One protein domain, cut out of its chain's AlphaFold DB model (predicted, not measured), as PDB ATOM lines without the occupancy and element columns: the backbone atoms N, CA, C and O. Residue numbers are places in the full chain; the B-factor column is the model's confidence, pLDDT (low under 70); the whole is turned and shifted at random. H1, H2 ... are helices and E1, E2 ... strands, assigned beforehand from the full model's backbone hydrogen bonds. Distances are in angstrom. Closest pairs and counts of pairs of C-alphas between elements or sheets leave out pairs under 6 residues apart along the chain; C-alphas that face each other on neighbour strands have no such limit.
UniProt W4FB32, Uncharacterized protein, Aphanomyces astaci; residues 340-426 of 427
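Overview. This is residues 340 to 426 of the 427 residues of an uncharacterized protein of Aphanomyces astaci (UniProt W4FB32). Helix H3 runs through the middle, with H2 side by side with it on one side and short H1 and the small hairpin E1 E2 on the other; a long loop, residues 367 to 392, joins H2 to H3. The 87 printed residues hold H1, H2, H3, E1, E2 in that order, mostly helix, the strands antiparallel. The whole is compact, radius of gyration of the C-alphas 11.8 A, spanning 32 by 27 by 21 A.

Arrangement. H1, residues 340 to 347, and H2, residues 351 to 366, only just touch, with 3 pairs of C-alphas within 8 A, closest Leu 346 and Leu 354, 6.4 A. H2 and H3, residues 393 to 407, touch at a shallow tilt of 27 degrees, the same way; the C-alphas of Thr 358 and Cys 400 are closest, 5.6 A. In these helices every O i to N i+4 pair is within hydrogen-bond range. In the hairpin of E1, residues 416 to 419, and E2, residues 422 to 425, N 417 and O 424 are 2.8 A apart, within hydrogen-bond range. The closest C-alphas of H1 and E2, Gln 344 and Val 423, are 6.4 A apart.

Along the chain. H1 begins at C-alpha 340 (14.713, 44.804, -21.656). H2 is 22.5 A long, H3 20.7 A. E2 ends at C-alpha 425 (18.695, 46.674, -15.283).

Size, cuts and confidence. The printed part has no cut; the link H2 to H3 is long. The C-alphas farthest apart, Arg 369 and Val 426, are 33.1 A apart. pLDDT is under 70 in 32 residues, among them 340 to 349 and 360 to 369.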
ATOM      1  N   LYS A 340      15.058  44.175 -22.941       64.50
ATOM      2  CA  LYS A 340      14.713  44.804 -21.656       64.50
ATOM      3  C   LYS A 340      13.201  44.923 -21.498       64.50
ATOM      4  O   LYS A 340      12.646  44.461 -20.503       64.50
ATOM      5  N   LYS A 341      12.516  45.465 -22.509       59.72
ATOM      6  CA  LYS A 341      11.046  45.582 -22.493       59.72
ATOM      7  C   LYS A 341      10.344  44.234 -22.479       59.72
ATOM      8  O   LYS A 341       9.327  44.100 -21.803       59.72
ATOM      9  N   LEU A 342      10.869  43.238 -23.196       57.53
ATOM     10  CA  LEU A 342      10.286  41.899 -23.149       57.53
ATOM     11  C   LEU A 342      10.372  41.325 -21.732       57.53
ATOM     12  O   LEU A 342       9.363  40.870 -21.196       57.53
ATOM     13  N   LEU A 343      11.541  41.397 -21.098       66.81
ATOM     14  CA  LEU A 343      11.716  40.874 -19.748       66.81
ATOM     15  C   LEU A 343      10.878  41.644 -18.709       66.81
ATOM     16  O   LEU A 343      10.277  41.026 -17.834       66.81
ATOM     17  N   GLN A 344      10.746  42.968 -18.856       67.38
ATOM     18  CA  GLN A 344       9.821  43.780 -18.051       67.38
ATOM     19  C   GLN A 344       8.363  43.341 -18.224       67.38
ATOM     20  O   GLN A 344       7.632  43.249 -17.241       67.38
ATOM     21  N   SER A 345       7.940  43.028 -19.452       57.28
ATOM     22  CA  SER A 345       6.570  42.570 -19.712       57.28
ATOM     23  C   SER A 345       6.275  41.203 -19.095       57.28
ATOM     24  O   SER A 345       5.156  40.964 -18.658       57.28
ATOM     25  N   LEU A 346       7.278  40.322 -18.995       60.97
ATOM     26  CA  LEU A 346       7.141  39.046 -18.293       60.97
ATOM     27  C   LEU A 346       6.982  39.257 -16.783       60.97
ATOM     28  O   LEU A 346       6.200  38.554 -16.150       60.97
ATOM     29  N   ALA A 347       7.672  40.251 -16.218       67.50
ATOM     30  CA  ALA A 347       7.550  40.609 -14.808       67.50
ATOM     31  C   ALA A 347       6.180  41.207 -14.448       67.50
ATOM     32  O   ALA A 347       5.766  41.110 -13.296       67.50
ATOM     33  N   SER A 348       5.456  41.786 -15.414       69.94
ATOM     34  CA  SER A 348       4.100  42.306 -15.192       69.94
ATOM     35  C   SER A 348       2.989  41.263 -15.370       69.94
ATOM     36  O   SER A 348       1.817  41.605 -15.215       69.94
ATOM     37  N   LEU A 349       3.314  40.014 -15.727       56.12
ATOM     38  CA  LEU A 349       2.327  38.938 -15.867       56.12
ATOM     39  C   LEU A 349       1.876  38.393 -14.510       56.12
ATOM     40  O   LEU A 349       2.645  38.339 -13.549       56.12
ATOM     41  N   SER A 350       0.638  37.891 -14.446       73.44
ATOM     42  CA  SER A 350       0.205  37.116 -13.282       73.44
ATOM     43  C   SER A 350       0.993  35.806 -13.176       73.44
ATOM     44  O   SER A 350       1.478  35.267 -14.173       73.44
ATOM     45  N   PHE A 351       1.064  35.221 -11.976       79.69
ATOM     46  CA  PHE A 351       1.783  33.959 -11.742       79.69
ATOM     47  C   PHE A 351       1.366  32.841 -12.715       79.69
ATOM     48  O   PHE A 351       2.204  32.099 -13.225       79.69
ATOM     49  N   LYS A 352       0.062  32.729 -13.007       67.88
ATOM     50  CA  LYS A 352      -0.488  31.707 -13.912       67.88
ATOM     51  C   LYS A 352      -0.003  31.894 -15.351       67.88
ATOM     52  O   LYS A 352       0.317  30.911 -16.017       67.88
ATOM     53  N   GLU A 353       0.044  33.135 -15.819       53.69
ATOM     54  CA  GLU A 353       0.477  33.486 -17.174       53.69
ATOM     55  C   GLU A 353       1.991  33.388 -17.311       53.69
ATOM     56  O   GLU A 353       2.474  32.808 -18.281       53.69
ATOM     57  N   LEU A 354       2.736  33.860 -16.308       62.09
ATOM     58  CA  LEU A 354       4.185  33.728 -16.259       62.09
ATOM     59  C   LEU A 354       4.592  32.253 -16.314       62.09
ATOM     60  O   LEU A 354       5.387  31.878 -17.165       62.09
ATOM     61  N   LYS A 355       3.949  31.391 -15.520       71.69
ATOM     62  CA  LYS A 355       4.134  29.933 -15.570       71.69
ATOM     63  C   LYS A 355       3.932  29.352 -16.972       71.69
ATOM     64  O   LYS A 355       4.682  28.468 -17.392       71.69
ATOM     65  N   GLN A 356       2.909  29.804 -17.697       63.22
ATOM     66  CA  GLN A 356       2.664  29.356 -19.069       63.22
ATOM     67  C   GLN A 356       3.758  29.853 -20.021       63.22
ATOM     68  O   GLN A 356       4.263  29.064 -20.818       63.22
ATOM     69  N   GLN A 357       4.158  31.121 -19.907       60.62
ATOM     70  CA  GLN A 357       5.211  31.709 -20.734       60.62
ATOM     71  C   GLN A 357       6.576  31.071 -20.480       60.62
ATOM     72  O   GLN A 357       7.276  30.742 -21.432       60.62
ATOM     73  N   THR A 358       6.923  30.781 -19.224       69.81
ATOM     74  CA  THR A 358       8.144  30.048 -18.877       69.81
ATOM     75  C   THR A 358       8.183  28.698 -19.586       69.81
ATOM     76  O   THR A 358       9.189  28.353 -20.195       69.81
ATOM     77  N   ARG A 359       7.074  27.946 -19.596       70.12
ATOM     78  CA  ARG A 359       7.016  26.656 -20.304       70.12
ATOM     79  C   ARG A 359       7.196  26.791 -21.811       70.12
ATOM     80  O   ARG A 359       7.859  25.944 -22.399       70.12
ATOM     81  N   LEU A 360       6.616  27.824 -22.418       59.75
ATOM     82  CA  LEU A 360       6.749  28.084 -23.852       59.75
ATOM     83  C   LEU A 360       8.184  28.472 -24.222       59.75
ATOM     84  O   LEU A 360       8.730  27.917 -25.168       59.75
ATOM     85  N   LEU A 361       8.820  29.349 -23.444       61.12
ATOM     86  CA  LEU A 361      10.206  29.756 -23.680       61.12
ATOM     87  C   LEU A 361      11.180  28.582 -23.530       61.12
ATOM     88  O   LEU A 361      12.050  28.401 -24.374       61.12
ATOM     89  N   VAL A 362      11.013  27.736 -22.509       68.69
ATOM     90  CA  VAL A 362      11.860  26.540 -22.351       68.69
ATOM     91  C   VAL A 362      11.631  25.529 -23.478       68.69
ATOM     92  O   VAL A 362      12.595  24.936 -23.961       68.69
ATOM     93  N   ALA A 363      10.384  25.357 -23.928       63.62
ATOM     94  CA  ALA A 363      10.059  24.499 -25.068       63.62
ATOM     95  C   ALA A 363      10.749  24.974 -26.354       63.62
ATOM     96  O   ALA A 363      11.247  24.153 -27.125       63.62
ATOM     97  N   GLU A 364      10.808  26.293 -26.554       57.00
ATOM     98  CA  GLU A 364      11.471  26.916 -27.698       57.00
ATOM     99  C   GLU A 364      12.985  26.666 -27.668       57.00
ATOM    100  O   GLU A 364      13.550  26.212 -28.659       57.00
ATOM    101  N   VAL A 365      13.636  26.858 -26.511       63.00
ATOM    102  CA  VAL A 365      15.081  26.591 -26.357       63.00
ATOM    103  C   VAL A 365      15.413  25.116 -26.601       63.00
ATOM    104  O   VAL A 365      16.440  24.793 -27.192       63.00
ATOM    105  N   GLN A 366      14.563  24.202 -26.126       67.06
ATOM    106  CA  GLN A 366      14.792  22.758 -26.228       67.06
ATOM    107  C   GLN A 366      14.268  22.143 -27.538       67.06
ATOM    108  O   GLN A 366      14.441  20.944 -27.753       67.06
ATOM    109  N   VAL A 367      13.648  22.939 -28.420       66.31
ATOM    110  CA  VAL A 367      13.056  22.492 -29.694       66.31
ATOM    111  C   VAL A 367      12.079  21.319 -29.483       66.31
ATOM    112  O   VAL A 367      12.100  20.315 -30.197       66.31
ATOM    113  N   GLY A 368      11.220  21.403 -28.461       58.88
ATOM    114  CA  GLY A 368      10.358  20.277 -28.096       58.88
ATOM    115  C   GLY A 368       9.607  20.426 -26.777       58.88
ATOM    116  O   GLY A 368       9.384  21.526 -26.280       58.88
ATOM    117  N   ARG A 369       9.161  19.298 -26.207       69.81
ATOM    118  CA  ARG A 369       8.531  19.304 -24.876       69.81
ATOM    119  C   ARG A 369       9.600  19.596 -23.816       69.81
ATOM    120  O   ARG A 369      10.601  18.886 -23.819       69.81
ATOM    121  N   PRO A 370       9.365  20.553 -22.902       70.25
ATOM    122  CA  PRO A 370      10.302  20.841 -21.827       70.25
ATOM    123  C   PRO A 370      10.587  19.602 -20.971       70.25
ATOM    124  O   PRO A 370       9.649  18.998 -20.438       70.25
ATOM    125  N   ASP A 371      11.860  19.248 -20.812       80.31
ATOM    126  CA  ASP A 371      12.294  18.257 -19.828       80.31
ATOM    127  C   ASP A 371      12.538  18.951 -18.480       80.31
ATOM    128  O   ASP A 371      13.537  19.641 -18.268       80.31
ATOM    129  N   TRP A 372      11.584  18.788 -17.561       85.19
ATOM    130  CA  TRP A 372      11.664  19.327 -16.197       85.19
ATOM    131  C   TRP A 372      12.336  18.374 -15.202       85.19
ATOM    132  O   TRP A 372      12.421  18.701 -14.020       85.19
ATOM    133  N   ILE A 373      12.788  17.202 -15.659       82.56
ATOM    134  CA  ILE A 373      13.497  16.209 -14.846       82.56
ATOM    135  C   ILE A 373      15.001  16.425 -15.003       82.56
ATOM    136  O   ILE A 373      15.715  16.529 -14.007       82.56
ATOM    137  N   ASN A 374      15.475  16.552 -16.245       81.88
ATOM    138  CA  ASN A 374      16.890  16.759 -16.533       81.88
ATOM    139  C   ASN A 374      17.190  18.250 -16.770       81.88
ATOM    140  O   ASN A 374      16.625  18.849 -17.690       81.88
ATOM    141  N   PRO A 375      18.071  18.879 -15.970       84.12
ATOM    142  CA  PRO A 375      18.402  20.286 -16.142       84.12
ATOM    143  C   PRO A 375      19.188  20.522 -17.442       84.12
ATOM    144  O   PRO A 375      20.143  19.793 -17.721       84.12
ATOM    145  N   PRO A 376      18.842  21.557 -18.227       82.94
ATOM    146  CA  PRO A 376      19.598  21.907 -19.420       82.94
ATOM    147  C   PRO A 376      20.945  22.561 -19.077       82.94
ATOM    148  O   PRO A 376      21.094  23.195 -18.033       82.94
ATOM    149  N   SER A 377      21.914  22.477 -19.994       84.06
ATOM    150  CA  SER A 377      23.275  23.020 -19.815       84.06
ATOM    151  C   SER A 377      23.338  24.542 -19.648       84.06
ATOM    152  O   SER A 377      24.305  25.060 -19.105       84.06
ATOM    153  N   TRP A 378      22.310  25.260 -20.097       84.06
ATOM    154  CA  TRP A 378      22.194  26.714 -19.981       84.06
ATOM    155  C   TRP A 378      21.453  27.178 -18.720       84.06
ATOM    156  O   TRP A 378      21.275  28.381 -18.515       84.06
ATOM    157  N   LYS A 379      20.995  26.246 -17.873       85.69
ATOM    158  CA  LYS A 379      20.347  26.569 -16.597       85.69
ATOM    159  C   LYS A 379      21.312  27.393 -15.727       85.69
ATOM    160  O   LYS A 379      22.432  26.939 -15.498       85.69
ATOM    161  N   PRO A 380      20.879  28.528 -15.149       84.44
ATOM    162  CA  PRO A 380      21.694  29.270 -14.188       84.44
ATOM    163  C   PRO A 380      22.145  28.378 -13.020       84.44
ATOM    164  O   PRO A 380      21.324  27.662 -12.439       84.44
ATOM    165  N   GLU A 381      23.437  28.408 -12.675       79.06
ATOM    166  CA  GLU A 381      24.051  27.471 -11.715       79.06
ATOM    167  C   GLU A 381      23.303  27.430 -10.377       79.06
ATOM    168  O   GLU A 381      22.929  26.351  -9.913       79.06
ATOM    169  N   ALA A 382      22.977  28.606  -9.835       77.44
ATOM    170  CA  ALA A 382      22.313  28.782  -8.543       77.44
ATOM    171  C   ALA A 382      20.813  28.415  -8.520       77.44
ATOM    172  O   ALA A 382      20.199  28.414  -7.455       77.44
ATOM    173  N   LEU A 383      20.191  28.117  -9.666       87.56
ATOM    174  CA  LEU A 383      18.747  27.875  -9.752       87.56
ATOM    175  C   LEU A 383      18.396  26.391  -9.557       87.56
ATOM    176  O   LEU A 383      18.925  25.540 -10.265       87.56
ATOM    177  N   LEU A 384      17.435  26.046  -8.701       87.12
ATOM    178  CA  LEU A 384      16.909  24.677  -8.652       87.12
ATOM    179  C   LEU A 384      15.992  24.406  -9.866       87.12
ATOM    180  O   LEU A 384      14.974  25.076 -10.036       87.12
ATOM    181  N   TRP A 385      16.331  23.428 -10.715       90.19
ATOM    182  CA  TRP A 385      15.505  23.067 -11.875       90.19
ATOM    183  C   TRP A 385      14.304  22.224 -11.447       90.19
ATOM    184  O   TRP A 385      14.469  21.195 -10.796       90.19
ATOM    185  N   ARG A 386      13.097  22.675 -11.787       90.06
ATOM    186  CA  ARG A 386      11.825  22.020 -11.456       90.06
ATOM    187  C   ARG A 386      10.714  22.545 -12.358       90.06
ATOM    188  O   ARG A 386      10.894  23.545 -13.045       90.06
ATOM    189  N   ASP A 387       9.552  21.899 -12.352       88.25
ATOM    190  CA  ASP A 387       8.397  22.412 -13.094       88.25
ATOM    191  C   ASP A 387       8.008  23.828 -12.598       88.25
ATOM    192  O   ASP A 387       7.983  24.056 -11.382       88.25
ATOM    193  N   PRO A 388       7.632  24.764 -13.495       86.44
ATOM    194  CA  PRO A 388       7.262  26.132 -13.123       86.44
ATOM    195  C   PRO A 388       6.105  26.253 -12.120       86.44
ATOM    196  O   PRO A 388       5.948  27.287 -11.484       86.44
ATOM    197  N   SER A 389       5.296  25.205 -11.919       88.06
ATOM    198  CA  SER A 389       4.272  25.168 -10.857       88.06
ATOM    199  C   SER A 389       4.853  25.179  -9.446       88.06
ATOM    200  O   SER A 389       4.131  25.504  -8.511       88.06
ATOM    201  N   LEU A 390       6.113  24.774  -9.296       90.81
ATOM    202  CA  LEU A 390       6.828  24.684  -8.024       90.81
ATOM    203  C   LEU A 390       7.875  25.800  -7.880       90.81
ATOM    204  O   LEU A 390       8.642  25.794  -6.921       90.81
ATOM    205  N   MET A 391       7.938  26.724  -8.842       91.69
ATOM    206  CA  MET A 391       8.854  27.860  -8.842       91.69
ATOM    207  C   MET A 391       8.188  29.112  -8.271       91.69
ATOM    208  O   MET A 391       6.988  29.331  -8.433       91.69
ATOM    209  N   THR A 392       8.986  29.970  -7.648       92.12
ATOM    210  CA  THR A 392       8.583  31.345  -7.327       92.12
ATOM    211  C   THR A 392       8.577  32.219  -8.587       92.12
ATOM    212  O   THR A 392       9.207  31.891  -9.594       92.12
ATOM    213  N   THR A 393       7.905  33.375  -8.540       87.31
ATOM    214  CA  THR A 393       7.930  34.374  -9.626       87.31
ATOM    215  C   THR A 393       9.359  34.769 -10.003       87.31
ATOM    216  O   THR A 393       9.694  34.815 -11.183       87.31
ATOM    217  N   THR A 394      10.221  34.989  -9.007       91.94
ATOM    218  CA  THR A 394      11.639  35.322  -9.206       91.94
ATOM    219  C   THR A 394      12.367  34.219  -9.969       91.94
ATOM    220  O   THR A 394      13.038  34.490 -10.959       91.94
ATOM    221  N   GLU A 395      12.196  32.961  -9.553       91.69
ATOM    222  CA  GLU A 395      12.808  31.807 -10.219       91.69
ATOM    223  C   GLU A 395      12.323  31.668 -11.667       91.69
ATOM    224  O   GLU A 395      13.137  31.467 -12.565       91.69
ATOM    225  N   MET A 396      11.022  31.850 -11.920       87.25
ATOM    226  CA  MET A 396      10.470  31.823 -13.278       87.25
ATOM    227  C   MET A 396      11.031  32.943 -14.157       87.25
ATOM    228  O   MET A 396      11.352  32.695 -15.316       87.25
ATOM    229  N   LEU A 397      11.196  34.158 -13.626       84.19
ATOM    230  CA  LEU A 397      11.798  35.273 -14.363       84.19
ATOM    231  C   LEU A 397      13.278  35.028 -14.668       84.19
ATOM    232  O   LEU A 397      13.719  35.335 -15.774       84.19
ATOM    233  N   ILE A 398      14.023  34.413 -13.745       90.81
ATOM    234  CA  ILE A 398      15.411  33.984 -13.975       90.81
ATOM    235  C   ILE A 398      15.479  32.943 -15.100       90.81
ATOM    236  O   ILE A 398      16.316  33.066 -15.994       90.81
ATOM    237  N   VAL A 399      14.575  31.953 -15.103       87.12
ATOM    238  CA  VAL A 399      14.473  30.969 -16.196       87.12
ATOM    239  C   VAL A 399      14.118  31.645 -17.514       87.12
ATOM    240  O   VAL A 399      14.733  31.339 -18.530       87.12
ATOM    241  N   CYS A 400      13.151  32.566 -17.514       78.19
ATOM    242  CA  CYS A 400      12.749  33.280 -18.723       78.19
ATOM    243  C   CYS A 400      13.900  34.116 -19.280       78.19
ATOM    244  O   CYS A 400      14.160  34.049 -20.473       78.19
ATOM    245  N   HIS A 401      14.620  34.849 -18.430       85.12
ATOM    246  CA  HIS A 401      15.811  35.590 -18.832       85.12
ATOM    247  C   HIS A 401      16.848  34.657 -19.463       85.12
ATOM    248  O   HIS A 401      17.226  34.864 -20.611       85.12
ATOM    249  N   ALA A 402      17.228  33.573 -18.776       83.75
ATOM    250  CA  ALA A 402      18.188  32.607 -19.307       83.75
ATOM    251  C   ALA A 402      17.729  31.997 -20.644       83.75
ATOM    252  O   ALA A 402      18.526  31.880 -21.569       83.75
ATOM    253  N   ALA A 403      16.443  31.666 -20.781       71.75
ATOM    254  CA  ALA A 403      15.878  31.160 -22.029       71.75
ATOM    255  C   ALA A 403      15.956  32.198 -23.163       71.75
ATOM    256  O   ALA A 403      16.331  31.849 -24.276       71.75
ATOM    257  N   LEU A 404      15.665  33.475 -22.891       63.47
ATOM    258  CA  LEU A 404      15.780  34.553 -23.881       63.47
ATOM    259  C   LEU A 404      17.226  34.754 -24.353       63.47
ATOM    260  O   LEU A 404      17.460  34.920 -25.550       63.47
ATOM    261  N   GLU A 405      18.193  34.677 -23.440       74.12
ATOM    262  CA  GLU A 405      19.620  34.742 -23.773       74.12
ATOM    263  C   GLU A 405      20.057  33.575 -24.677       74.12
ATOM    264  O   GLU A 405      20.880  33.760 -25.575       74.12
ATOM    265  N   GLN A 406      19.473  32.385 -24.486       71.75
ATOM    266  CA  GLN A 406      19.739  31.207 -25.320       71.75
ATOM    267  C   GLN A 406      19.047  31.253 -26.684       71.75
ATOM    268  O   GLN A 406      19.638  30.836 -27.677       71.75
ATOM    269  N   ILE A 407      17.807  31.748 -26.750       58.19
ATOM    270  CA  ILE A 407      17.050  31.851 -28.007       58.19
ATOM    271  C   ILE A 407      17.698  32.882 -28.939       58.19
ATOM    272  O   ILE A 407      17.759  32.665 -30.150       58.19
ATOM    273  N   PHE A 408      18.170  34.009 -28.396       59.94
ATOM    274  CA  PHE A 408      18.597  35.146 -29.210       59.94
ATOM    275  C   PHE A 408      20.114  35.311 -29.305       59.94
ATOM    276  O   PHE A 408      20.693  35.089 -30.373       59.94
ATOM    277  N   CYS A 409      20.750  35.787 -28.238       65.62
ATOM    278  CA  CYS A 409      22.195  35.982 -28.140       65.62
ATOM    279  C   CYS A 409      22.581  36.377 -26.707       65.62
ATOM    280  O   CYS A 409      21.755  36.969 -26.017       65.62
ATOM    281  N   PRO A 410      23.842  36.166 -26.288       71.81
ATOM    282  CA  PRO A 410      24.325  36.643 -24.996       71.81
ATOM    283  C   PRO A 410      24.189  38.165 -24.835       71.81
ATOM    284  O   PRO A 410      24.501  38.923 -25.755       71.81
ATOM    285  N   ARG A 411      23.789  38.596 -23.636       71.12
ATOM    286  CA  ARG A 411      23.435  39.972 -23.254       71.12
ATOM    287  C   ARG A 411      22.269  40.569 -24.054       71.12
ATOM    288  O   ARG A 411      22.199  41.790 -24.197       71.12
ATOM    289  N   PHE A 412      21.334  39.758 -24.544       64.81
ATOM    290  CA  PHE A 412      20.156  40.249 -25.268       64.81
ATOM    291  C   PHE A 412      19.282  41.188 -24.416       64.81
ATOM    292  O   PHE A 412      18.817  42.221 -24.902       64.81
ATOM    293  N   CYS A 413      19.104  40.878 -23.131       66.62
ATOM    294  CA  CYS A 413      18.396  41.729 -22.173       66.62
ATOM    295  C   CYS A 413      19.319  42.744 -21.466       66.62
ATOM    296  O   CYS A 413      18.844  43.560 -20.677       66.62
ATOM    297  N   GLY A 414      20.624  42.740 -21.759       79.56
ATOM    298  CA  GLY A 414      21.640  43.485 -21.008       79.56
ATOM    299  C   GLY A 414      21.976  42.839 -19.660       79.56
ATOM    300  O   GLY A 414      21.667  41.674 -19.427       79.56
ATOM    301  N   GLU A 415      22.636  43.580 -18.770       83.00
ATOM    302  CA  GLU A 415      22.848  43.119 -17.394       83.00
ATOM    303  C   GLU A 415      21.584  43.332 -16.564       83.00
ATOM    304  O   GLU A 415      21.043  44.438 -16.483       83.00
ATOM    305  N   VAL A 416      21.100  42.247 -15.962       85.00
ATOM    306  CA  VAL A 416      19.823  42.211 -15.253       85.00
ATOM    307  C   VAL A 416      20.029  41.663 -13.849       85.00
ATOM    308  O   VAL A 416      20.640  40.610 -13.667       85.00
ATOM    309  N   ARG A 417      19.448  42.341 -12.860       87.38
ATOM    310  CA  ARG A 417      19.273  41.838 -11.498       87.38
ATOM    311  C   ARG A 417      17.783  41.579 -11.259       87.38
ATOM    312  O   ARG A 417      16.957  42.483 -11.395       87.38
ATOM    313  N   ILE A 418      17.445  40.327 -10.944       88.94
ATOM    314  CA  ILE A 418      16.071  39.866 -10.707       88.94
ATOM    315  C   ILE A 418      15.943  39.491  -9.233       88.94
ATOM    316  O   ILE A 418      16.493  38.480  -8.803       88.94
ATOM    317  N   GLU A 419      15.220  40.300  -8.466       85.69
ATOM    318  CA  GLU A 419      15.058  40.131  -7.018       85.69
ATOM    319  C   GLU A 419      13.600  40.392  -6.631       85.69
ATOM    320  O   GLU A 419      12.965  41.305  -7.152       85.69
ATOM    321  N   ASN A 420      13.043  39.573  -5.732       84.50
ATOM    322  CA  ASN A 420      11.669  39.720  -5.222       84.50
ATOM    323  C   ASN A 420      10.584  39.858  -6.314       84.50
ATOM    324  O   ASN A 420       9.627  40.614  -6.166       84.50
ATOM    325  N   GLY A 421      10.730  39.135  -7.429       75.56
ATOM    326  CA  GLY A 421       9.802  39.190  -8.564       75.56
ATOM    327  C   GLY A 421       9.901  40.464  -9.409       75.56
ATOM    328  O   GLY A 421       9.105  40.633 -10.327       75.56
ATOM    329  N   GLN A 422      10.867  41.341  -9.132       78.75
ATOM    330  CA  GLN A 422      11.124  42.549  -9.904       78.75
ATOM    331  C   GLN A 422      12.373  42.403 -10.767       78.75
ATOM    332  O   GLN A 422      13.326  41.707 -10.416       78.75
ATOM    333  N   VAL A 423      12.354  43.078 -11.914       81.06
ATOM    334  CA  VAL A 423      13.452  43.105 -12.879       81.06
ATOM    335  C   VAL A 423      14.071  44.495 -12.853       81.06
ATOM    336  O   VAL A 423      13.403  45.482 -13.157       81.06
ATOM    337  N   SER A 424      15.354  44.565 -12.515       85.19
ATOM    338  CA  SER A 424      16.163  45.784 -12.552       85.19
ATOM    339  C   SER A 424      17.299  45.617 -13.557       85.19
ATOM    340  O   SER A 424      17.855  44.528 -13.700       85.19
ATOM    341  N   PHE A 425      17.624  46.681 -14.287       81.75
ATOM    342  CA  PHE A 425      18.695  46.674 -15.283       81.75
ATOM    343  C   PHE A 425      19.875  47.453 -14.725       81.75
ATOM    344  O   PHE A 425      19.689  48.568 -14.241       81.75
ATOM    345  N   VAL A 426      21.061  46.859 -14.790       76.06
ATOM    346  CA  VAL A 426      22.309  47.546 -14.451       76.06
ATOM    347  C   VAL A 426      22.712  48.374 -15.677       76.06
ATOM    348  O   VAL A 426      22.595  47.886 -16.808       76.06
TER     349      VAL A 426